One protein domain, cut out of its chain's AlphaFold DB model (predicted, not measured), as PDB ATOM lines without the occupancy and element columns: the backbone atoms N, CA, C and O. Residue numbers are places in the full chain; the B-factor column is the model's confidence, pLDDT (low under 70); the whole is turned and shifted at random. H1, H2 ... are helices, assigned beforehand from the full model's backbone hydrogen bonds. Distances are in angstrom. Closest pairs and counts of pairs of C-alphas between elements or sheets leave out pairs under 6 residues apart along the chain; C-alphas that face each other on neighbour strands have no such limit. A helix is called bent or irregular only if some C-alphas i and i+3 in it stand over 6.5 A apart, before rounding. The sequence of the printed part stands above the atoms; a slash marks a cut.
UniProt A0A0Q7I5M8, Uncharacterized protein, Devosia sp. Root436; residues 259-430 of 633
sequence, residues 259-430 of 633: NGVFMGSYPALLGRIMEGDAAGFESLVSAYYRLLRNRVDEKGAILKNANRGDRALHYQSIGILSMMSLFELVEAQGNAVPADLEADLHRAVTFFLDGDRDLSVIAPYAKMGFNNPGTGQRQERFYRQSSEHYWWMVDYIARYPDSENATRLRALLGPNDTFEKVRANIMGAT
ATOM      1  N   ASN A 259      33.959  68.318 100.200       61.19
ATOM      2  CA  ASN A 259      32.612  68.872 100.173       61.19
ATOM      3  C   ASN A 259      31.616  67.885 100.789       61.19
ATOM      4  O   ASN A 259      30.574  68.324 101.251       61.19
ATOM      5  N   GLY A 260      31.935  66.577 100.839       62.56
ATOM      6  CA  GLY A 260      31.069  65.530 101.415       62.56
ATOM      7  C   GLY A 260      30.723  65.801 102.849       62.56
ATOM      8  O   GLY A 260      29.561  65.736 103.232       62.56
ATOM      9  N   VAL A 261      31.739  66.280 103.554       63.59
ATOM     10  CA  VAL A 261      31.642  66.842 104.887       63.59
ATOM     11  C   VAL A 261      30.517  67.870 104.965       63.59
ATOM     12  O   VAL A 261      29.638  67.669 105.782       63.59
ATOM     13  N   PHE A 262      30.464  68.898 104.112       67.12
ATOM     14  CA  PHE A 262      29.382  69.894 104.134       67.12
ATOM     15  C   PHE A 262      28.015  69.276 103.824       67.12
ATOM     16  O   PHE A 262      27.076  69.387 104.608       67.12
ATOM     17  N   MET A 263      27.937  68.595 102.683       66.19
ATOM     18  CA  MET A 263      26.681  68.143 102.085       66.19
ATOM     19  C   MET A 263      25.975  67.118 102.969       66.19
ATOM     20  O   MET A 263      24.758  67.146 103.077       66.19
ATOM     21  N   GLY A 264      26.733  66.249 103.638       69.19
ATOM     22  CA  GLY A 264      26.189  65.304 104.605       69.19
ATOM     23  C   GLY A 264      26.021  65.887 106.013       69.19
ATOM     24  O   GLY A 264      25.011  65.616 106.655       69.19
ATOM     25  N   SER A 265      26.973  66.718 106.477       72.69
ATOM     26  CA  SER A 265      27.036  67.213 107.874       72.69
ATOM     27  C   SER A 265      25.751  67.827 108.347       72.69
ATOM     28  O   SER A 265      25.192  67.444 109.366       72.69
ATOM     29  N   TYR A 266      25.358  68.862 107.625       77.75
ATOM     30  CA  TYR A 266      24.411  69.835 108.073       77.75
ATOM     31  C   TYR A 266      23.018  69.212 108.110       77.75
ATOM     32  O   TYR A 266      22.410  69.247 109.179       77.75
ATOM     33  N   PRO A 267      22.533  68.547 107.036       79.44
ATOM     34  CA  PRO A 267      21.272  67.821 107.118       79.44
ATOM     35  C   PRO A 267      21.302  66.676 108.137       79.44
ATOM     36  O   PRO A 267      20.294  66.468 108.806       79.44
ATOM     37  N   ALA A 268      22.422  65.962 108.310       79.06
ATOM     38  CA  ALA A 268      22.507  64.895 109.308       79.06
ATOM     39  C   ALA A 268      22.404  65.442 110.742       79.06
ATOM     40  O   ALA A 268      21.570  64.981 111.515       79.06
ATOM     41  N   LEU A 269      23.205  66.454 111.088       78.12
ATOM     42  CA  LEU A 269      23.208  67.094 112.407       78.12
ATOM     43  C   LEU A 269      21.875  67.782 112.707       78.12
ATOM     44  O   LEU A 269      21.320  67.594 113.788       78.12
ATOM     45  N   LEU A 270      21.339  68.547 111.749       77.69
ATOM     46  CA  LEU A 270      20.034  69.186 111.887       77.69
ATOM     47  C   LEU A 270      18.924  68.139 112.025       77.69
ATOM     48  O   LEU A 270      18.047  68.303 112.864       77.69
ATOM     49  N   GLY A 271      18.998  67.041 111.269       75.25
ATOM     50  CA  GLY A 271      18.092  65.904 111.400       75.25
ATOM     51  C   GLY A 271      18.069  65.354 112.824       75.25
ATOM     52  O   GLY A 271      16.999  65.299 113.423       75.25
ATOM     53  N   ARG A 272      19.242  65.081 113.420       72.00
ATOM     54  CA  ARG A 272      19.340  64.615 114.817       72.00
ATOM     55  C   ARG A 272      18.740  65.597 115.815       72.00
ATOM     56  O   ARG A 272      18.032  65.184 116.728       72.00
ATOM     57  N   ILE A 273      18.983  66.895 115.625       72.62
ATOM     58  CA  ILE A 273      18.368  67.941 116.455       72.62
ATOM     59  C   ILE A 273      16.840  67.871 116.344       72.62
ATOM     60  O   ILE A 273      16.148  67.901 117.359       72.62
ATOM     61  N   MET A 274      16.306  67.760 115.126       72.25
ATOM     62  CA  MET A 274      14.862  67.726 114.879       72.25
ATOM     63  C   MET A 274      14.195  66.425 115.350       72.25
ATOM     64  O   MET A 274      13.025  66.456 115.725       72.25
ATOM     65  N   GLU A 275      14.930  65.312 115.376       68.75
ATOM     66  CA  GLU A 275      14.506  64.023 115.944       68.75
ATOM     67  C   GLU A 275      14.604  63.977 117.479       68.75
ATOM     68  O   GLU A 275      14.078  63.055 118.097       68.75
ATOM     69  N   GLY A 276      15.284  64.939 118.112       61.62
ATOM     70  CA  GLY A 276      15.612  64.863 119.538       61.62
ATOM     71  C   GLY A 276      16.702  63.840 119.876       61.62
ATOM     72  O   GLY A 276      16.882  63.494 121.043       61.62
ATOM     73  N   ASP A 277      17.460  63.379 118.880       62.97
ATOM     74  CA  ASP A 277      18.550  62.418 119.035       62.97
ATOM     75  C   ASP A 277      19.844  63.111 119.494       62.97
ATOM     76  O   ASP A 277      20.799  63.303 118.738       62.97
ATOM     77  N   ALA A 278      19.872  63.509 120.767       61.88
ATOM     78  CA  ALA A 278      21.029  64.176 121.364       61.88
ATOM     79  C   ALA A 278      22.304  63.312 121.313       61.88
ATOM     80  O   ALA A 278      23.389  63.830 121.056       61.88
ATOM     81  N   ALA A 279      22.183  61.994 121.510       52.94
ATOM     82  CA  ALA A 279      23.322  61.078 121.483       52.94
ATOM     83  C   ALA A 279      23.901  60.929 120.066       52.94
ATOM     84  O   ALA A 279      25.119  60.977 119.883       52.94
ATOM     85  N   GLY A 280      23.038  60.801 119.054       62.28
ATOM     86  CA  GLY A 280      23.446  60.791 117.653       62.28
ATOM     87  C   GLY A 280      24.065  62.119 117.222       62.28
ATOM     88  O   GLY A 280      25.085  62.118 116.532       62.28
ATOM     89  N   PHE A 281      23.510  63.250 117.674       70.31
ATOM     90  CA  PHE A 281      24.094  64.573 117.447       70.31
ATOM     91  C   PHE A 281      25.512  64.674 118.029       70.31
ATOM     92  O   PHE A 281      26.443  65.030 117.308       70.31
ATOM     93  N   GLU A 282      25.703  64.308 119.299       65.12
ATOM     94  CA  GLU A 282      27.014  64.325 119.964       65.12
ATOM     95  C   GLU A 282      28.037  63.419 119.269       65.12
ATOM     96  O   GLU A 282      29.184  63.822 119.046       65.12
ATOM     97  N   SER A 283      27.617  62.210 118.884       64.94
ATOM     98  CA  SER A 283      28.468  61.258 118.167       64.94
ATOM     99  C   SER A 283      28.933  61.818 116.819       64.94
ATOM    100  O   SER A 283      30.133  61.820 116.519       64.94
ATOM    101  N   LEU A 284      28.009  62.397 116.042       70.75
ATOM    102  CA  LEU A 284      28.323  63.051 114.772       70.75
ATOM    103  C   LEU A 284      29.262  64.243 114.975       70.75
ATOM    104  O   LEU A 284      30.309  64.294 114.337       70.75
ATOM    105  N   VAL A 285      28.957  65.165 115.895       75.44
ATOM    106  CA  VAL A 285      29.825  66.320 116.204       75.44
ATOM    107  C   VAL A 285      31.247  65.868 116.534       75.44
ATOM    108  O   VAL A 285      32.220  66.458 116.059       75.44
ATOM    109  N   SER A 286      31.393  64.784 117.293       68.56
ATOM    110  CA  SER A 286      32.710  64.236 117.581       68.56
ATOM    111  C   SER A 286      33.442  63.719 116.351       68.56
ATOM    112  O   SER A 286      34.641  63.972 116.204       68.56
ATOM    113  N   ALA A 287      32.753  62.985 115.476       70.00
ATOM    114  CA  ALA A 287      33.334  62.521 114.220       70.00
ATOM    115  C   ALA A 287      33.827  63.704 113.378       70.00
ATOM    116  O   ALA A 287      34.960  63.705 112.895       70.00
ATOM    117  N   TYR A 288      33.027  64.768 113.317       77.00
ATOM    118  CA  TYR A 288      33.393  66.027 112.681       77.00
ATOM    119  C   TYR A 288      34.647  66.662 113.279       77.00
ATOM    120  O   TYR A 288      35.552  67.063 112.550       77.00
ATOM    121  N   TYR A 289      34.732  66.746 114.601       77.00
ATOM    122  CA  TYR A 289      35.882  67.331 115.281       77.00
ATOM    123  C   TYR A 289      37.177  66.562 115.034       77.00
ATOM    124  O   TYR A 289      38.205  67.186 114.770       77.00
ATOM    125  N   ARG A 290      37.132  65.225 115.033       72.56
ATOM    126  CA  ARG A 290      38.283  64.395 114.638       72.56
ATOM    127  C   ARG A 290      38.718  64.687 113.206       72.56
ATOM    128  O   ARG A 290      39.901  64.897 112.947       72.56
ATOM    129  N   LEU A 291      37.759  64.753 112.284       73.00
ATOM    130  CA  LEU A 291      38.034  65.059 110.883       73.00
ATOM    131  C   LEU A 291      38.686  66.431 110.716       73.00
ATOM    132  O   LEU A 291      39.665  66.547 109.983       73.00
ATOM    133  N   LEU A 292      38.173  67.463 111.392       77.12
ATOM    134  CA  LEU A 292      38.719  68.817 111.302       77.12
ATOM    135  C   LEU A 292      40.158  68.891 111.822       77.12
ATOM    136  O   LEU A 292      41.023  69.367 111.087       77.12
ATOM    137  N   ARG A 293      40.438  68.326 113.005       75.56
ATOM    138  CA  ARG A 293      41.796  68.281 113.590       75.56
ATOM    139  C   ARG A 293      42.821  67.632 112.667       75.56
ATOM    140  O   ARG A 293      43.974  68.044 112.614       75.56
ATOM    141  N   ASN A 294      42.389  66.633 111.906       69.25
ATOM    142  CA  ASN A 294      43.264  65.876 111.018       69.25
ATOM    143  C   ASN A 294      43.368  66.470 109.610       69.25
ATOM    144  O   ASN A 294      44.207  66.028 108.817       69.25
ATOM    145  N   ARG A 295      42.507  67.437 109.273       76.25
ATOM    146  CA  ARG A 295      42.425  68.042 107.939       76.25
ATOM    147  C   ARG A 295      42.907  69.482 107.898       76.25
ATOM    148  O   ARG A 295      43.283  69.903 106.814       76.25
ATOM    149  N   VAL A 296      42.915  70.238 108.991       85.38
ATOM    150  CA  VAL A 296      43.500  71.587 108.991       85.38
ATOM    151  C   VAL A 296      44.971  71.488 109.368       85.38
ATOM    152  O   VAL A 296      45.308  71.160 110.501       85.38
ATOM    153  N   ASP A 297      45.867  71.758 108.419       83.38
ATOM    154  CA  ASP A 297      47.298  71.712 108.713       83.38
ATOM    155  C   ASP A 297      47.773  72.920 109.548       83.38
ATOM    156  O   ASP A 297      47.041  73.876 109.831       83.38
ATOM    157  N   GLU A 298      49.043  72.897 109.947       86.88
ATOM    158  CA  GLU A 298      49.667  73.972 110.727       86.88
ATOM    159  C   GLU A 298      49.613  75.349 110.036       86.88
ATOM    160  O   GLU A 298      49.632  76.377 110.714       86.88
ATOM    161  N   LYS A 299      49.504  75.388 108.700       89.06
ATOM    162  CA  LYS A 299      49.419  76.623 107.908       89.06
ATOM    163  C   LYS A 299      47.981  77.071 107.671       89.06
ATOM    164  O   LYS A 299      47.791  78.166 107.150       89.06
ATOM    165  N   GLY A 300      46.989  76.262 108.044       92.62
ATOM    166  CA  GLY A 300      45.568  76.520 107.820       92.62
ATOM    167  C   GLY A 300      45.028  75.967 106.497       92.62
ATOM    168  O   GLY A 300      43.878  76.229 106.142       92.62
ATOM    169  N   ALA A 301      45.812  75.198 105.741       92.19
ATOM    170  CA  ALA A 301      45.276  74.528 104.566       92.19
ATOM    171  C   ALA A 301      44.308  73.428 105.017       92.19
ATOM    172  O   ALA A 301      44.695  72.526 105.760       92.19
ATOM    173  N   ILE A 302      43.060  73.475 104.539       88.81
ATOM    174  CA  ILE A 302      42.127  72.366 104.728       88.81
ATOM    175  C   ILE A 302      42.495  71.318 103.676       88.81
ATOM    176  O   ILE A 302      42.250  71.477 102.475       88.81
ATOM    177  N   LEU A 303      43.173  70.264 104.110       78.44
ATOM    178  CA  LEU A 303      43.652  69.176 103.273       78.44
ATOM    179  C   LEU A 303      42.477  68.548 102.507       78.44
ATOM    180  O   LEU A 303      41.347  68.492 102.982       78.44
ATOM    181  N   LYS A 304      42.738  68.107 101.272       76.81
ATOM    182  CA  LYS A 304      41.736  67.745 100.244       76.81
ATOM    183  C   LYS A 304      40.957  68.935  99.651       76.81
ATOM    184  O   LYS A 304      40.731  68.898  98.445       76.81
ATOM    185  N   ASN A 305      40.638  70.006 100.391       82.56
ATOM    186  CA  ASN A 305      40.054  71.246  99.835       82.56
ATOM    187  C   ASN A 305      41.107  72.096  99.103       82.56
ATOM    188  O   ASN A 305      40.915  72.504  97.958       82.56
ATOM    189  N   ALA A 306      42.256  72.318  99.741       88.12
ATOM    190  CA  ALA A 306      43.364  73.080  99.170       88.12
ATOM    191  C   ALA A 306      44.075  72.331  98.022       88.12
ATOM    192  O   ALA A 306      44.840  72.925  97.269       88.12
ATOM    193  N   ASN A 307      43.789  71.038  97.839       85.19
ATOM    194  CA  ASN A 307      44.434  70.174  96.847       85.19
ATOM    195  C   ASN A 307      43.673  70.087  95.512       85.19
ATOM    196  O   ASN A 307      43.950  69.203  94.708       85.19
ATOM    197  N   ARG A 308      42.703  70.973  95.256       80.19
ATOM    198  CA  ARG A 308      41.739  70.866  94.139       80.19
ATOM    199  C   ARG A 308      42.154  71.641  92.880       80.19
ATOM    200  O   ARG A 308      41.329  72.321  92.268       80.19
ATOM    201  N   GLY A 309      43.433  71.585  92.511       86.00
ATOM    202  CA  GLY A 309      43.917  72.185  91.265       86.00
ATOM    203  C   GLY A 309      43.656  73.685  91.189       86.00
ATOM    204  O   GLY A 309      43.823  74.427  92.158       86.00
ATOM    205  N   ASP A 310      43.192  74.140  90.028       88.19
ATOM    206  CA  ASP A 310      42.878  75.552  89.801       88.19
ATOM    207  C   ASP A 310      41.623  76.022  90.584       88.19
ATOM    208  O   ASP A 310      41.287  77.199  90.534       88.19
ATOM    209  N   ARG A 311      40.930  75.143  91.330       85.25
ATOM    210  CA  ARG A 311      39.771  75.480  92.187       85.25
ATOM    211  C   ARG A 311      40.066  75.405  93.685       85.25
ATOM    212  O   ARG A 311      39.143  75.500  94.493       85.25
ATOM    213  N   ALA A 312      41.327  75.227  94.067       89.25
ATOM    214  CA  ALA A 312      41.739  75.075  95.458       89.25
ATOM    215  C   ALA A 312      41.229  76.200  96.378       89.25
ATOM    216  O   ALA A 312      40.720  75.899  97.451       89.25
ATOM    217  N   LEU A 313      41.276  77.474  95.964       90.50
ATOM    218  CA  LEU A 313      40.764  78.585  96.787       90.50
ATOM    219  C   LEU A 313      39.249  78.526  97.002       90.50
ATOM    220  O   LEU A 313      38.765  78.812  98.095       90.50
ATOM    221  N   HIS A 314      38.490  78.153  95.970       87.50
ATOM    222  CA  HIS A 314      37.044  77.987  96.097       87.50
ATOM    223  C   HIS A 314      36.711  76.870  97.086       87.50
ATOM    224  O   HIS A 314      35.915  77.079  97.998       87.50
ATOM    225  N   TYR A 315      37.376  75.721  96.975       85.25
ATOM    226  CA  TYR A 315      37.130  74.620  97.897       85.25
ATOM    227  C   TYR A 315      37.678  74.879  99.299       85.25
ATOM    228  O   TYR A 315      37.032  74.470 100.257       85.25
ATOM    229  N   GLN A 316      38.792  75.597  99.459       91.38
ATOM    230  CA  GLN A 316      39.233  76.083 100.772       91.38
ATOM    231  C   GLN A 316      38.107  76.880 101.442       91.38
ATOM    232  O   GLN A 316      37.797  76.654 102.607       91.38
ATOM    233  N   SER A 317      37.434  77.749 100.684       89.50
ATOM    234  CA  SER A 317      36.287  78.501 101.184       89.50
ATOM    235  C   SER A 317      35.078  77.616 101.540       89.50
ATOM    236  O   SER A 317      34.441  77.879 102.554       89.50
ATOM    237  N   ILE A 318      34.791  76.544 100.784       82.50
ATOM    238  CA  ILE A 318      33.763  75.541 101.160       82.50
ATOM    239  C   ILE A 318      34.114  74.835 102.481       82.50
ATOM    240  O   ILE A 318      33.241  74.562 103.302       82.50
ATOM    241  N   GLY A 319      35.396  74.546 102.712       84.19
ATOM    242  CA  GLY A 319      35.840  73.918 103.957       84.19
ATOM    243  C   GLY A 319      35.598  74.820 105.167       84.19
ATOM    244  O   GLY A 319      35.075  74.360 106.177       84.19
ATOM    245  N   ILE A 320      35.889  76.117 105.030       89.56
ATOM    246  CA  ILE A 320      35.612  77.115 106.073       89.56
ATOM    247  C   ILE A 320      34.108  77.218 106.339       89.56
ATOM    248  O   ILE A 320      33.695  77.158 107.494       89.56
ATOM    249  N   LEU A 321      33.290  77.287 105.283       82.19
ATOM    250  CA  LEU A 321      31.829  77.252 105.400       82.19
ATOM    251  C   LEU A 321      31.359  76.044 106.230       82.19
ATOM    252  O   LEU A 321      30.537  76.200 107.125       82.19
ATOM    253  N   SER A 322      31.948  74.867 106.003       80.31
ATOM    254  CA  SER A 322      31.622  73.638 106.745       80.31
ATOM    255  C   SER A 322      31.959  73.717 108.228       80.31
ATOM    256  O   SER A 322      31.145  73.331 109.064       80.31
ATOM    257  N   MET A 323      33.149  74.224 108.563       85.56
ATOM    258  CA  MET A 323      33.554  74.418 109.959       85.56
ATOM    259  C   MET A 323      32.580  75.347 110.679       85.56
ATOM    260  O   MET A 323      32.167  75.076 111.802       85.56
ATOM    261  N   MET A 324      32.188  76.426 110.008       82.12
ATOM    262  CA  MET A 324      31.336  77.448 110.592       82.12
ATOM    263  C   MET A 324      29.899  76.967 110.795       82.12
ATOM    264  O   MET A 324      29.377  77.116 111.896       82.12
ATOM    265  N   SER A 325      29.311  76.274 109.815       77.81
ATOM    266  CA  SER A 325      27.983  75.663 109.972       77.81
ATOM    267  C   SER A 325      27.941  74.607 111.084       77.81
ATOM    268  O   SER A 325      26.967  74.539 111.830       77.81
ATOM    269  N   LEU A 326      28.999  73.803 111.252       80.06
ATOM    270  CA  LEU A 326      29.104  72.877 112.386       80.06
ATOM    271  C   LEU A 326      29.120  73.631 113.717       80.06
ATOM    272  O   LEU A 326      28.401  73.270 114.647       80.06
ATOM    273  N   PHE A 327      29.974  74.648 113.821       80.31
ATOM    274  CA  PHE A 327      30.139  75.406 115.056       80.31
ATOM    275  C   PHE A 327      28.835  76.084 115.470       80.31
ATOM    276  O   PHE A 327      28.491  76.054 116.648       80.31
ATOM    277  N   GLU A 328      28.093  76.610 114.499       75.19
ATOM    278  CA  GLU A 328      26.767  77.170 114.721       75.19
ATOM    279  C   GLU A 328      25.805  76.143 115.325       75.19
ATOM    280  O   GLU A 328      25.192  76.418 116.356       75.19
ATOM    281  N   LEU A 329      25.680  74.952 114.726       74.56
ATOM    282  CA  LEU A 329      24.767  73.923 115.235       74.56
ATOM    283  C   LEU A 329      25.150  73.473 116.650       74.56
ATOM    284  O   LEU A 329      24.273  73.282 117.489       74.56
ATOM    285  N   VAL A 330      26.447  73.348 116.943       75.38
ATOM    286  CA  VAL A 330      26.948  72.991 118.282       75.38
ATOM    287  C   VAL A 330      26.572  74.049 119.322       75.38
ATOM    288  O   VAL A 330      26.042  73.714 120.388       75.38
ATOM    289  N   GLU A 331      26.801  75.323 119.008       71.81
ATOM    290  CA  GLU A 331      26.492  76.449 119.895       71.81
ATOM    291  C   GLU A 331      24.987  76.659 120.064       71.81
ATOM    292  O   GLU A 331      24.533  76.960 121.168       71.81
ATOM    293  N   ALA A 332      24.196  76.417 119.016       66.31
ATOM    294  CA  ALA A 332      22.736  76.460 119.072       66.31
ATOM    295  C   ALA A 332      22.148  75.380 120.002       66.31
ATOM    296  O   ALA A 332      21.071  75.563 120.572       66.31
ATOM    297  N   GLN A 333      22.878  74.277 120.212       66.44
ATOM    298  CA  GLN A 333      22.570  73.272 121.234       66.44
ATOM    299  C   GLN A 333      23.120  73.628 122.633       66.44
ATOM    300  O   GLN A 333      23.011  72.827 123.560       66.44
ATOM    301  N   GLY A 334      23.703  74.819 122.815       60.16
ATOM    302  CA  GLY A 334      24.224  75.312 124.093       60.16
ATOM    303  C   GLY A 334      25.655  74.876 124.419       60.16
ATOM    304  O   GLY A 334      26.072  74.972 125.576       60.16
ATOM    305  N   ASN A 335      26.413  74.396 123.432       64.50
ATOM    306  CA  ASN A 335      27.740  73.814 123.643       64.50
ATOM    307  C   ASN A 335      28.840  74.724 123.124       64.50
ATOM    308  O   ASN A 335      28.679  75.414 122.127       64.50
ATOM    309  N   ALA A 336      29.980  74.718 123.808       71.38
ATOM    310  CA  ALA A 336      31.130  75.494 123.377       71.38
ATOM    311  C   ALA A 336      31.908  74.743 122.294       71.38
ATOM    312  O   ALA A 336      32.153  73.540 122.416       71.38
ATOM    313  N   VAL A 337      32.363  75.478 121.283       77.56
ATOM    314  CA  VAL A 337      33.353  74.960 120.340       77.56
ATOM    315  C   VAL A 337      34.710  74.827 121.046       77.56
ATOM    316  O   VAL A 337      35.096  75.722 121.802       77.56
ATOM    317  N   PRO A 338      35.453  73.728 120.836       80.44
ATOM    318  CA  PRO A 338      36.797  73.569 121.383       80.44
ATOM    319  C   PRO A 338      37.773  74.645 120.878       80.44
ATOM    320  O   PRO A 338      37.822  74.937 119.683       80.44
ATOM    321  N   ALA A 339      38.586  75.204 121.778       79.19
ATOM    322  CA  ALA A 339      39.486  76.322 121.471       79.19
ATOM    323  C   ALA A 339      40.560  75.988 120.417       79.19
ATOM    324  O   ALA A 339      41.004  76.862 119.677       79.19
ATOM    325  N   ASP A 340      40.985  74.727 120.340       78.81
ATOM    326  CA  ASP A 340      41.891  74.229 119.304       78.81
ATOM    327  C   ASP A 340      41.241  74.289 117.915       78.81
ATOM    328  O   ASP A 340      41.837  74.814 116.978       78.81
ATOM    329  N   LEU A 341      39.984  73.862 117.796       83.50
ATOM    330  CA  LEU A 341      39.225  73.928 116.545       83.50
ATOM    331  C   LEU A 341      38.870  75.363 116.142       83.50
ATOM    332  O   LEU A 341      38.844  75.696 114.956       83.50
ATOM    333  N   GLU A 342      38.626  76.230 117.120       86.62
ATOM    334  CA  GLU A 342      38.472  77.668 116.898       86.62
ATOM    335  C   GLU A 342      39.776  78.286 116.361       86.62
ATOM    336  O   GLU A 342      39.769  79.034 115.376       86.62
ATOM    337  N   ALA A 343      40.926  77.903 116.926       87.31
ATOM    338  CA  ALA A 343      42.233  78.296 116.410       87.31
ATOM    339  C   ALA A 343      42.486  77.754 114.992       87.31
ATOM    340  O   ALA A 343      43.080  78.454 114.168       87.31
ATOM    341  N   ASP A 344      42.035  76.538 114.680       89.94
ATOM    342  CA  ASP A 344      42.109  75.956 113.335       89.94
ATOM    343  C   ASP A 344      41.273  76.755 112.333       89.94
ATOM    344  O   ASP A 344      41.761  77.070 111.245       89.94
ATOM    345  N   LEU A 345      40.055  77.167 112.711       93.62
ATOM    346  CA  LEU A 345      39.210  78.043 111.897       93.62
ATOM    347  C   LEU A 345      39.922  79.369 111.598       93.62
ATOM    348  O   LEU A 345      39.982  79.794 110.441       93.62
ATOM    349  N   HIS A 346      40.504  80.008 112.616       96.12
ATOM    350  CA  HIS A 346      41.269  81.242 112.431       96.12
ATOM    351  C   HIS A 346      42.422  81.056 111.438       96.12
ATOM    352  O   HIS A 346      42.564  81.862 110.514       96.12
ATOM    353  N   ARG A 347      43.210  79.980 111.573       97.12
ATOM    354  CA  ARG A 347      44.300  79.675 110.631       97.12
ATOM    355  C   ARG A 347      43.774  79.410 109.225       97.12
ATOM    356  O   ARG A 347      44.346  79.926 108.267       97.12
ATOM    357  N   ALA A 348      42.669  78.680 109.085       96.69
ATOM    358  CA  ALA A 348      42.071  78.386 107.787       96.69
ATOM    359  C   ALA A 348      41.595  79.640 107.045       96.69
ATOM    360  O   ALA A 348      41.805  79.762 105.831       96.69
ATOM    361  N   VAL A 349      41.018  80.602 107.772       97.56
ATOM    362  CA  VAL A 349      40.619  81.906 107.228       97.56
ATOM    363  C   VAL A 349      41.838  82.749 106.856       97.56
ATOM    364  O   VAL A 349      41.858  83.337 105.773       97.56
ATOM    365  N   THR A 350      42.882  82.768 107.691       98.31
ATOM    366  CA  THR A 350      44.147  83.445 107.366       98.31
ATOM    367  C   THR A 350      44.768  82.869 106.093       98.31
ATOM    368  O   THR A 350      45.061  83.629 105.172       98.31
ATOM    369  N   PHE A 351      44.865  81.539 105.986       98.00
ATOM    370  CA  PHE A 351      45.377  80.842 104.805       98.00
ATOM    371  C   PHE A 351      44.588  81.181 103.538       98.00
ATOM    372  O   PHE A 351      45.171  81.465 102.493       98.00
ATOM    373  N   PHE A 352      43.253  81.195 103.625       96.81
ATOM    374  CA  PHE A 352      42.390  81.583 102.511       96.81
ATOM    375  C   PHE A 352      42.646  83.026 102.060       96.81
ATOM    376  O   PHE A 352      42.811  83.274 100.867       96.81
ATOM    377  N   LEU A 353      42.707  83.977 102.995       96.31
ATOM    378  CA  LEU A 353      42.930  85.390 102.687       96.31
ATOM    379  C   LEU A 353      44.344  85.655 102.152       96.31
ATOM    380  O   LEU A 353      44.528  86.520 101.295       96.31
ATOM    381  N   ASP A 354      45.345  84.939 102.667       96.69
ATOM    382  CA  ASP A 354      46.721  84.989 102.171       96.69
ATOM    383  C   ASP A 354      46.793  84.419 100.754       96.69
ATOM    384  O   ASP A 354      47.350  85.063  99.870       96.69
ATOM    385  N   GLY A 355      46.143  83.278 100.507       94.06
ATOM    386  CA  GLY A 355      46.039  82.660  99.187       94.06
ATOM    387  C   GLY A 355      45.241  83.486  98.171       94.06
ATOM    388  O   GLY A 355      45.621  83.535  97.005       94.06
ATOM    389  N   ASP A 356      44.168  84.176  98.579       91.88
ATOM    390  CA  ASP A 356      43.430  85.128  97.728       91.88
ATOM    391  C   ASP A 356      44.345  86.283  97.292       91.88
ATOM    392  O   ASP A 356      44.286  86.723  96.141       91.88
ATOM    393  N   ARG A 357      45.232  86.751  98.171       90.94
ATOM    394  CA  ARG A 357      46.153  87.852  97.872       90.94
ATOM    395  C   ARG A 357      47.383  87.407  97.075       90.94
ATOM    396  O   ARG A 357      47.786  88.108  96.148       90.94
ATOM    397  N   ASP A 358      47.977  86.279  97.442       93.56
ATOM    398  CA  ASP A 358      49.201  85.724  96.872       93.56
ATOM    399  C   ASP A 358      49.027  84.224  96.604       93.56
ATOM    400  O   ASP A 358      49.064  83.382  97.502       93.56
ATOM    401  N   LEU A 359      48.883  83.877  95.321       92.44
ATOM    402  CA  LEU A 359      48.650  82.496  94.900       92.44
ATOM    403  C   LEU A 359      49.810  81.551  95.252       92.44
ATOM    404  O   LEU A 359      49.600  80.339  95.280       92.44
ATOM    405  N   SER A 360      51.015  82.065  95.538       92.12
ATOM    406  CA  SER A 360      52.152  81.226  95.938       92.12
ATOM    407  C   SER A 360      51.925  80.505  97.271       92.12
ATOM    408  O   SER A 360      52.518  79.450  97.493       92.12
ATOM    409  N   VAL A 361      51.017  81.015  98.113       95.06
ATOM    410  CA  VAL A 361      50.627  80.405  99.393       95.06
ATOM    411  C   VAL A 361      49.890  79.083  99.171       95.06
ATOM    412  O   VAL A 361      50.207  78.079  99.807       95.06
ATOM    413  N   ILE A 362      48.942  79.051  98.227       91.69
ATOM    414  CA  ILE A 362      48.108  77.869  97.964       91.69
ATOM    415  C   ILE A 362      48.656  76.969  96.850       91.69
ATOM    416  O   ILE A 362      48.366  75.775  96.828       91.69
ATOM    417  N   ALA A 363      49.482  77.499  95.942       89.50
ATOM    418  CA  ALA A 363      50.011  76.760  94.794       89.50
ATOM    419  C   ALA A 363      50.682  75.405  95.133       89.50
ATOM    420  O   ALA A 363      50.469  74.454  94.371       89.50
ATOM    421  N   PRO A 364      51.448  75.253  96.239       87.31
ATOM    422  CA  PRO A 364      52.036  73.967  96.625       87.31
ATOM    423  C   PRO A 364      50.995  72.879  96.903       87.31
ATOM    424  O   PRO A 364      51.210  71.723  96.542       87.31
ATOM    425  N   TYR A 365      49.860  73.259  97.491       87.31
ATOM    426  CA  TYR A 365      48.735  72.371  97.783       87.31
ATOM    427  C   TYR A 365      47.934  72.090  96.512       87.31
ATOM    428  O   TYR A 365      47.738  70.943  96.104       87.31
ATOM    429  N   ALA A 366      47.567  73.164  95.811       84.88
ATOM    430  CA  ALA A 366      46.718  73.138  94.630       84.88
ATOM    431  C   ALA A 366      47.250  72.210  93.529       84.88
ATOM    432  O   ALA A 366      46.471  71.517  92.875       84.88
ATOM    433  N   LYS A 367      48.577  72.138  93.350       77.62
ATOM    434  CA  LYS A 367      49.235  71.312  92.323       77.62
ATOM    435  C   LYS A 367      48.898  69.814  92.413       77.62
ATOM    436  O   LYS A 367      49.055  69.115  91.414       77.62
ATOM    437  N   MET A 368      48.427  69.316  93.559       75.94
ATOM    438  CA  MET A 368      48.017  67.912  93.703       75.94
ATOM    439  C   MET A 368      46.808  67.541  92.827       75.94
ATOM    440  O   MET A 368      46.698  66.391  92.415       75.94
ATOM    441  N   GLY A 369      45.925  68.494  92.502       66.81
ATOM    442  CA  GLY A 369      44.848  68.295  91.522       66.81
ATOM    443  C   GLY A 369      43.785  67.245  91.884       66.81
ATOM    444  O   GLY A 369      43.138  66.699  90.988       66.81
ATOM    445  N   PHE A 370      43.591  66.946  93.171       65.25
ATOM    446  CA  PHE A 370      42.613  65.977  93.669       65.25
ATOM    447  C   PHE A 370      41.199  66.310  93.171       65.25
ATOM    448  O   PHE A 370      40.730  67.433  93.358       65.25
ATOM    449  N   ASN A 371      40.511  65.364  92.519       61.38
ATOM    450  CA  ASN A 371      39.147  65.500  91.970       61.38
ATOM    451  C   ASN A 371      38.878  66.776  91.134       61.38
ATOM    452  O   ASN A 371      37.726  67.160  90.922       61.38
ATOM    453  N   ASN A 372      39.925  67.495  90.730       64.00
ATOM    454  CA  ASN A 372      39.889  68.690  89.897       64.00
ATOM    455  C   ASN A 372      41.337  69.000  89.463       64.00
ATOM    456  O   ASN A 372      42.051  69.720  90.165       64.00
ATOM    457  N   PRO A 373      41.826  68.392  88.370       66.69
ATOM    458  CA  PRO A 373      43.199  68.589  87.929       66.69
ATOM    459  C   PRO A 373      43.398  70.017  87.410       66.69
ATOM    460  O   PRO A 373      42.503  70.620  86.820       66.69
ATOM    461  N   GLY A 374      44.592  70.565  87.605       71.06
ATOM    462  CA  GLY A 374      44.931  71.917  87.173       71.06
ATOM    463  C   GLY A 374      46.411  72.209  87.362       71.06
ATOM    464  O   GLY A 374      47.172  71.371  87.841       71.06
ATOM    465  N   THR A 375      46.828  73.413  86.983       73.62
ATOM    466  CA  THR A 375      48.215  73.851  87.193       73.62
ATOM    467  C   THR A 375      48.491  74.197  88.655       73.62
ATOM    468  O   THR A 375      49.645  74.178  89.082       73.62
ATOM    469  N   GLY A 376      47.448  74.581  89.400       74.19
ATOM    470  CA  GLY A 376      47.539  75.141  90.748       74.19
ATOM    471  C   GLY A 376      48.149  76.547  90.794       74.19
ATOM    472  O   GLY A 376      48.079  77.205  91.825       74.19
ATOM    473  N   GLN A 377      48.710  77.028  89.676       77.44
ATOM    474  CA  GLN A 377      49.376  78.330  89.531       77.44
ATOM    475  C   GLN A 377      48.400  79.464  89.198       77.44
ATOM    476  O   GLN A 377      48.739  80.640  89.303       77.44
ATOM    477  N   ARG A 378      47.180  79.116  88.786       85.25
ATOM    478  CA  ARG A 378      46.045  80.029  88.644       85.25
ATOM    479  C   ARG A 378      44.912  79.522  89.527       85.25
ATOM    480  O   ARG A 378      44.824  78.322  89.760       85.25
ATOM    481  N   GLN A 379      44.065  80.425  90.007       86.44
ATOM    482  CA  GLN A 379      42.922  80.064  90.842       86.44
ATOM    483  C   GLN A 379      41.632  80.692  90.315       86.44
ATOM    484  O   GLN A 379      41.542  81.908  90.128       86.44
ATOM    485  N   GLU A 380      40.630  79.849  90.090       84.44
ATOM    486  CA  GLU A 380      39.261  80.222  89.761       84.44
ATOM    487  C   GLU A 380      38.569  80.730  91.034       84.44
ATOM    488  O   GLU A 380      38.325  79.986  91.984       84.44
ATOM    489  N   ARG A 381      38.242  82.024  91.067       81.69
ATOM    490  CA  ARG A 381      37.630  82.673  92.236       81.69
ATOM    491  C   ARG A 381      36.109  82.523  92.256       81.69
ATOM    492  O   ARG A 381      35.389  83.515  92.334       81.69
ATOM    493  N   PHE A 382      35.601  81.296  92.146       77.12
ATOM    494  CA  PHE A 382      34.151  81.045  92.161       77.12
ATOM    495  C   PHE A 382      33.482  81.412  93.482       77.12
ATOM    496  O   PHE A 382      32.324  81.809  93.474       77.12
ATOM    497  N   TYR A 383      34.228  81.404  94.587       78.62
ATOM    498  CA  TYR A 383      33.740  81.930  95.863       78.62
ATOM    499  C   TYR A 383      33.344  83.415  95.800       78.62
ATOM    500  O   TYR A 383      32.597  83.881  96.647       78.62
ATOM    501  N   ARG A 384      33.793  84.166  94.779       75.88
ATOM    502  CA  ARG A 384      33.342  85.544  94.514       75.88
ATOM    503  C   ARG A 384      32.092  85.638  93.630       75.88
ATOM    504  O   ARG A 384      31.730  86.720  93.177       75.88
ATOM    505  N   GLN A 385      31.472  84.517  93.284       67.38
ATOM    506  CA  GLN A 385      30.345  84.461  92.343       67.38
ATOM    507  C   GLN A 385      29.094  83.830  92.958       67.38
ATOM    508  O   GLN A 385      28.087  83.731  92.262       67.38
ATOM    509  N   SER A 386      29.159  83.428  94.228       64.44
ATOM    510  CA  SER A 386      28.162  82.590  94.890       64.44
ATOM    511  C   SER A 386      27.932  83.083  96.328       64.44
ATOM    512  O   SER A 386      28.887  83.479  97.004       64.44
ATOM    513  N   SER A 387      26.672  83.149  96.765       61.53
ATOM    514  CA  SER A 387      26.240  83.804  98.014       61.53
ATOM    515  C   SER A 387      26.516  83.001  99.297       61.53
ATOM    516  O   SER A 387      26.651  83.586 100.366       61.53
ATOM    517  N   GLU A 388      26.672  81.687  99.223       66.19
ATOM    518  CA  GLU A 388      27.046  80.794 100.328       66.19
ATOM    519  C   GLU A 388      28.427  81.106 100.903       66.19
ATOM    520  O   GLU A 388      28.646  81.024 102.109       66.19
ATOM    521  N   HIS A 389      29.370  81.532 100.063       74.50
ATOM    522  CA  HIS A 389      30.703  81.902 100.538       74.50
ATOM    523  C   HIS A 389      30.703  83.225 101.282       74.50
ATOM    524  O   HIS A 389      31.573  83.485 102.102       74.50
ATOM    525  N   TYR A 390      29.735  84.075 100.986       71.94
ATOM    526  CA  TYR A 390      29.571  85.320 101.695       71.94
ATOM    527  C   TYR A 390      29.011  85.088 103.103       71.94
ATOM    528  O   TYR A 390      29.419  85.773 104.039       71.94
ATOM    529  N   TRP A 391      28.154  84.077 103.265       72.25
ATOM    530  CA  TRP A 391      27.549  83.738 104.549       72.25
ATOM    531  C   TRP A 391      28.596  83.469 105.636       72.25
ATOM    532  O   TRP A 391      28.607  84.171 106.647       72.25
ATOM    533  N   TRP A 392      29.547  82.557 105.398       79.12
ATOM    534  CA  TRP A 392      30.572  82.260 106.407       79.12
ATOM    535  C   TRP A 392      31.475  83.471 106.680       79.12
ATOM    536  O   TRP A 392      31.940  83.666 107.795       79.12
ATOM    537  N   MET A 393      31.727  84.330 105.686       82.38
ATOM    538  CA  MET A 393      32.561  85.520 105.889       82.38
ATOM    539  C   MET A 393      31.875  86.530 106.809       82.38
ATOM    540  O   MET A 393      32.526  87.109 107.680       82.38
ATOM    541  N   VAL A 394      30.572  86.748 106.612       73.56
ATOM    542  CA  VAL A 394      29.761  87.627 107.461       73.56
ATOM    543  C   VAL A 394      29.647  87.061 108.869       73.56
ATOM    544  O   VAL A 394      29.873  87.801 109.826       73.56
ATOM    545  N   ASP A 395      29.378  85.761 108.987       73.56
ATOM    546  CA  ASP A 395      29.381  85.057 110.268       73.56
ATOM    547  C   ASP A 395      30.716  85.266 110.995       73.56
ATOM    548  O   ASP A 395      30.761  85.751 112.125       73.56
ATOM    549  N   TYR A 396      31.830  85.066 110.294       83.00
ATOM    550  CA  TYR A 396      33.150  85.146 110.904       83.00
ATOM    551  C   TYR A 396      33.424  86.556 111.433       83.00
ATOM    552  O   TYR A 396      33.951  86.729 112.534       83.00
ATOM    553  N   ILE A 397      33.073  87.581 110.649       77.00
ATOM    554  CA  ILE A 397      33.208  88.983 111.060       77.00
ATOM    555  C   ILE A 397      32.371  89.262 112.309       77.00
ATOM    556  O   ILE A 397      32.817  90.010 113.176       77.00
ATOM    557  N   ALA A 398      31.173  88.697 112.404       70.56
ATOM    558  CA  ALA A 398      30.285  88.935 113.529       70.56
ATOM    559  C   ALA A 398      30.701  88.204 114.798       70.56
ATOM    560  O   ALA A 398      30.605  88.763 115.891       70.56
ATOM    561  N   ARG A 399      31.209  86.984 114.642       76.19
ATOM    562  CA  ARG A 399      31.706  86.168 115.741       76.19
ATOM    563  C   ARG A 399      33.034  86.679 116.289       76.19
ATOM    564  O   ARG A 399      33.249  86.662 117.497       76.19
ATOM    565  N   TYR A 400      33.898  87.199 115.417       80.31
ATOM    566  CA  TYR A 400      35.251  87.642 115.766       80.31
ATOM    567  C   TYR A 400      35.527  89.088 115.328       80.31
ATOM    568  O   TYR A 400      36.495  89.329 114.592       80.31
ATOM    569  N   PRO A 401      34.718  90.070 115.768       74.94
ATOM    570  CA  PRO A 401      34.694  91.413 115.191       74.94
ATOM    571  C   PRO A 401      36.014  92.167 115.318       74.94
ATOM    572  O   PRO A 401      36.324  92.973 114.437       74.94
ATOM    573  N   ASP A 402      36.804  91.865 116.344       83.12
ATOM    574  CA  ASP A 402      38.086  92.516 116.622       83.12
ATOM    575  C   ASP A 402      39.293  91.750 116.056       83.12
ATOM    576  O   ASP A 402      40.437  92.179 116.208       83.12
ATOM    577  N   SER A 403      39.069  90.614 115.388       89.19
ATOM    578  CA  SER A 403      40.162  89.824 114.820       89.19
ATOM    579  C   SER A 403      40.795  90.502 113.599       89.19
ATOM    580  O   SER A 403      40.145  91.212 112.820       89.19
ATOM    581  N   GLU A 404      42.082  90.226 113.374       94.81
ATOM    582  CA  GLU A 404      42.779  90.664 112.160       94.81
ATOM    583  C   GLU A 404      42.074  90.137 110.901       94.81
ATOM    584  O   GLU A 404      41.821  90.885 109.956       94.81
ATOM    585  N   ASN A 405      41.678  88.863 110.913       95.31
ATOM    586  CA  ASN A 405      40.930  88.239 109.827       95.31
ATOM    587  C   ASN A 405      39.587  88.936 109.565       95.31
ATOM    588  O   ASN A 405      39.257  89.150 108.402       95.31
ATOM    589  N   ALA A 406      38.840  89.358 110.593       85.56
ATOM    590  CA  ALA A 406      37.611  90.128 110.390       85.56
ATOM    591  C   ALA A 406      37.905  91.476 109.725       85.56
ATOM    592  O   ALA A 406      37.226  91.863 108.780       85.56
ATOM    593  N   THR A 407      38.970  92.168 110.132       86.12
ATOM    594  CA  THR A 407      39.411  93.407 109.468       86.12
ATOM    595  C   THR A 407      39.745  93.174 107.989       86.12
ATOM    596  O   THR A 407      39.328  93.944 107.121       86.12
ATOM    597  N   ARG A 408      40.444  92.078 107.678       91.56
ATOM    598  CA  ARG A 408      40.789  91.685 106.306       91.56
ATOM    599  C   ARG A 408      39.562  91.285 105.481       91.56
ATOM    600  O   ARG A 408      39.474  91.676 104.322       91.56
ATOM    601  N   LEU A 409      38.607  90.560 106.066       86.50
ATOM    602  CA  LEU A 409      37.347  90.183 105.419       86.50
ATOM    603  C   LEU A 409      36.460  91.402 105.146       86.50
ATOM    604  O   LEU A 409      35.914  91.516 104.054       86.50
ATOM    605  N   ARG A 410      36.379  92.371 106.067       78.88
ATOM    606  CA  ARG A 410      35.689  93.652 105.814       78.88
ATOM    607  C   ARG A 410      36.295  94.404 104.633       78.88
ATOM    608  O   ARG A 410      35.566  94.974 103.830       78.88
ATOM    609  N   ALA A 411      37.624  94.403 104.519       80.56
ATOM    610  CA  ALA A 411      38.312  95.006 103.382       80.56
ATOM    611  C   ALA A 411      38.049  94.234 102.078       80.56
ATOM    612  O   ALA A 411      37.829  94.858 101.042       80.56
ATOM    613  N   LEU A 412      38.035  92.896 102.145       80.12
ATOM    614  CA  LEU A 412      37.694  92.016 101.026       80.12
ATOM    615  C   LEU A 412      36.272  92.286 100.512       80.12
ATOM    616  O   LEU A 412      36.090  92.387  99.308       80.12
ATOM    617  N   LEU A 413      35.302  92.456 101.416       75.12
ATOM    618  CA  LEU A 413      33.876  92.665 101.127       75.12
ATOM    619  C   LEU A 413      33.477  94.147 100.959       75.12
ATOM    620  O   LEU A 413      32.291  94.469 100.863       75.12
ATOM    621  N   GLY A 414      34.446  95.063 100.977       65.44
ATOM    622  CA  GLY A 414      34.206  96.503 101.013       65.44
ATOM    623  C   GLY A 414      33.555  97.078  99.740       65.44
ATOM    624  O   GLY A 414      33.453  96.416  98.712       65.44
ATOM    625  N   PRO A 415      33.164  98.365  99.755       52.75
ATOM    626  CA  PRO A 415      32.369  99.010  98.697       52.75
ATOM    627  C   PRO A 415      33.029  99.087  97.313       52.75
ATOM    628  O   PRO A 415      32.344  99.379  96.334       52.75
ATOM    629  N   ASN A 416      34.337  98.835  97.226       53.59
ATOM    630  CA  ASN A 416      35.077  98.775  95.966       53.59
ATOM    631  C   ASN A 416      35.193  97.350  95.404       53.59
ATOM    632  O   ASN A 416      35.810  97.184  94.352       53.59
ATOM    633  N   ASP A 417      34.652  96.332  96.079       60.25
ATOM    634  CA  ASP A 417      34.704  94.975  95.554       60.25
ATOM    635  C   ASP A 417      33.689  94.786  94.425       60.25
ATOM    636  O   ASP A 417      32.477  94.976  94.571       60.25
ATOM    637  N   THR A 418      34.197  94.408  93.259       52.78
ATOM    638  CA  THR A 418      33.395  94.107  92.078       52.78
ATOM    639  C   THR A 418      32.952  92.649  92.138       52.78
ATOM    640  O   THR A 418      33.436  91.806  91.381       52.78
ATOM    641  N   PHE A 419      31.987  92.342  93.009       54.44
ATOM    642  CA  PHE A 419      31.164  91.123  92.933       54.44
ATOM    643  C   PHE A 419      30.224  91.211  91.710       54.44
ATOM    644  O   PHE A 419      28.998  91.200  91.796       54.44
ATOM    645  N   GLU A 420      30.803  91.368  90.519       42.78
ATOM    646  CA  GLU A 420      30.111  91.785  89.294       42.78
ATOM    647  C   GLU A 420      29.135  90.735  88.730       42.78
ATOM    648  O   GLU A 420      28.384  91.042  87.805       42.78
ATOM    649  N   LYS A 421      29.099  89.509  89.278       44.25
ATOM    650  CA  LYS A 421      28.357  88.374  88.692       44.25
ATOM    651  C   LYS A 421      27.370  87.643  89.605       44.25
ATOM    652  O   LYS A 421      26.704  86.738  89.113       44.25
ATOM    653  N   VAL A 422      27.176  88.054  90.863       45.31
ATOM    654  CA  VAL A 422      26.188  87.403  91.761       45.31
ATOM    655  C   VAL A 422      24.763  87.475  91.182       45.31
ATOM    656  O   VAL A 422      23.986  86.538  91.314       45.31
ATOM    657  N   ARG A 423      24.453  88.525  90.402       40.41
ATOM    658  CA  ARG A 423      23.178  88.652  89.666       40.41
ATOM    659  C   ARG A 423      22.896  87.518  88.666       40.41
ATOM    660  O   ARG A 423      21.750  87.372  88.263       40.41
ATOM    661  N   ALA A 424      23.908  86.753  88.251       35.41
ATOM    662  CA  ALA A 424      23.753  85.638  87.315       35.41
ATOM    663  C   ALA A 424      23.672  84.265  88.005       35.41
ATOM    664  O   ALA A 424      23.209  83.320  87.378       35.41
ATOM    665  N   ASN A 425      24.101  84.157  89.269       39.91
ATOM    666  CA  ASN A 425      24.160  82.906  90.026       39.91
ATOM    667  C   ASN A 425      23.697  83.132  91.475       39.91
ATOM    668  O   ASN A 425      24.457  82.986  92.426       39.91
ATOM    669  N   ILE A 426      22.400  83.400  91.649       42.78
ATOM    670  CA  ILE A 426      21.706  83.217  92.945       42.78
ATOM    671  C   ILE A 426      21.790  81.736  93.398       42.78
ATOM    672  O   ILE A 426      21.555  81.408  94.556       42.78
ATOM    673  N   MET A 427      22.208  80.850  92.481       36.94
ATOM    674  CA  MET A 427      22.356  79.399  92.605       36.94
ATOM    675  C   MET A 427      23.243  78.892  93.750       36.94
ATOM    676  O   MET A 427      23.291  77.687  93.962       36.94
ATOM    677  N   GLY A 428      23.940  79.772  94.462       43.53
ATOM    678  CA  GLY A 428      24.808  79.416  95.577       43.53
ATOM    679  C   GLY A 428      24.111  79.181  96.918       43.53
ATOM    680  O   GLY A 428      24.587  78.411  97.746       43.53
ATOM    681  N   ALA A 429      22.940  79.790  97.128       45.50
ATOM    682  CA  ALA A 429      22.217  79.750  98.404       45.50
ATOM    683  C   ALA A 429      21.600  78.379  98.754       45.50
ATOM    684  O   ALA A 429      20.913  78.255  99.760       45.50
ATOM    685  N   THR A 430      21.808  77.361  97.921       47.78
ATOM    686  CA  THR A 430      21.261  76.009  98.088       47.78
ATOM    687  C   THR A 430      21.938  75.221  99.201       47.78
ATOM    688  O   THR A 430      21.347  74.296  99.742       47.78
TER     689      THR A 430
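This is residues 259 to 430 of the 633 residues of an uncharacterized protein of Devosia sp. Root436 (UniProt A0A0Q7I5M8). Three helical hairpins are stacked in a row: the long helix H3 runs through the middle beside H4, the pair H1 and H2 packs on one side of them, and the shorter pair H6 and H7 covers the other side. The tiny H5 sits by the first residues of H3, and long links and an end stretch without named elements run round the outside. The printed part has 172 residues with seven named helices, H1 to H7 in chain order, and no named strand; the class is all helix. It is compact, with a radius of gyration of the C-alphas of 16.0 A, and spans 45 by 35 by 31 A.

H3, residues 309 to 332, runs 35.2 A from C-alpha 309 at (43.917, 72.185, 91.265) to C-alpha 332 at (22.736, 76.460, 119.072), with a kink of 26 degrees near residue 316. It is irregular, C-alphas 310 and 313 being 7.9 A apart. H4 is residues 339 to 357, 27.1 A, and H2 is residues 278 to 295, 25.6 A. H1, residues 260 to 275, measures 22.1 A and is only just irregular: C-alphas 263 and 266 are 6.6 A apart. H6 is residues 388 to 399, 17.0 A. H7, residues 404 to 412, ends at C-alpha 412 (37.694, 92.016, 101.026). H5 is residues 363 to 366.

H3 is the hub, touching five helices. H1, H2 and H3 form an up and down bundle, each helix running against the one before. H1 and H2, a hairpin, touch at Arg 272 and Phe 281, their closest C-alphas, 5.4 A apart. H3 touches H1 with residues 318 to 329 alone, closest at C-alphas 322 and 262, 5.1 A, at a shallow tilt of 15 degrees. H2 and H3 only just touch, with 3 pairs of C-alphas within 8 A, closest at Val 285 and Val 330, 7.6 A. H3 and H4, a hairpin at a shallow tilt of 30 degrees, come closest at C-alphas 316 and 352, 6.6 A. H3 touches H6 with residues 317 to 325 alone, closest at C-alphas 321 and 392, 5.3 A, at a steep tilt of 50 degrees. H4 touches H7, closest at C-alphas 350 and 405, 6.3 A. H5 touches H3, with C-alphas 366 and 309 closest at 4.5 A. H1 and H6 are apart. Every O i to N i+4 pair is within hydrogen-bond range in H2, H4 and H7; the counts are 10 of 12 in H1, 18 of 20 in H3 and 6 of 8 in H6, and H5 is too short for such a pair.

The two C-alphas farthest apart, those of Gly 276 and Gln 377, are 47.1 A apart. The printed part has no cut. The links H2 to H3 and H5 to H6 are long, with 13 and 21 residues. The mean pLDDT of the printed part is 76.1; 46 residues are under 70, among them 259 to 264 and 414 to 430.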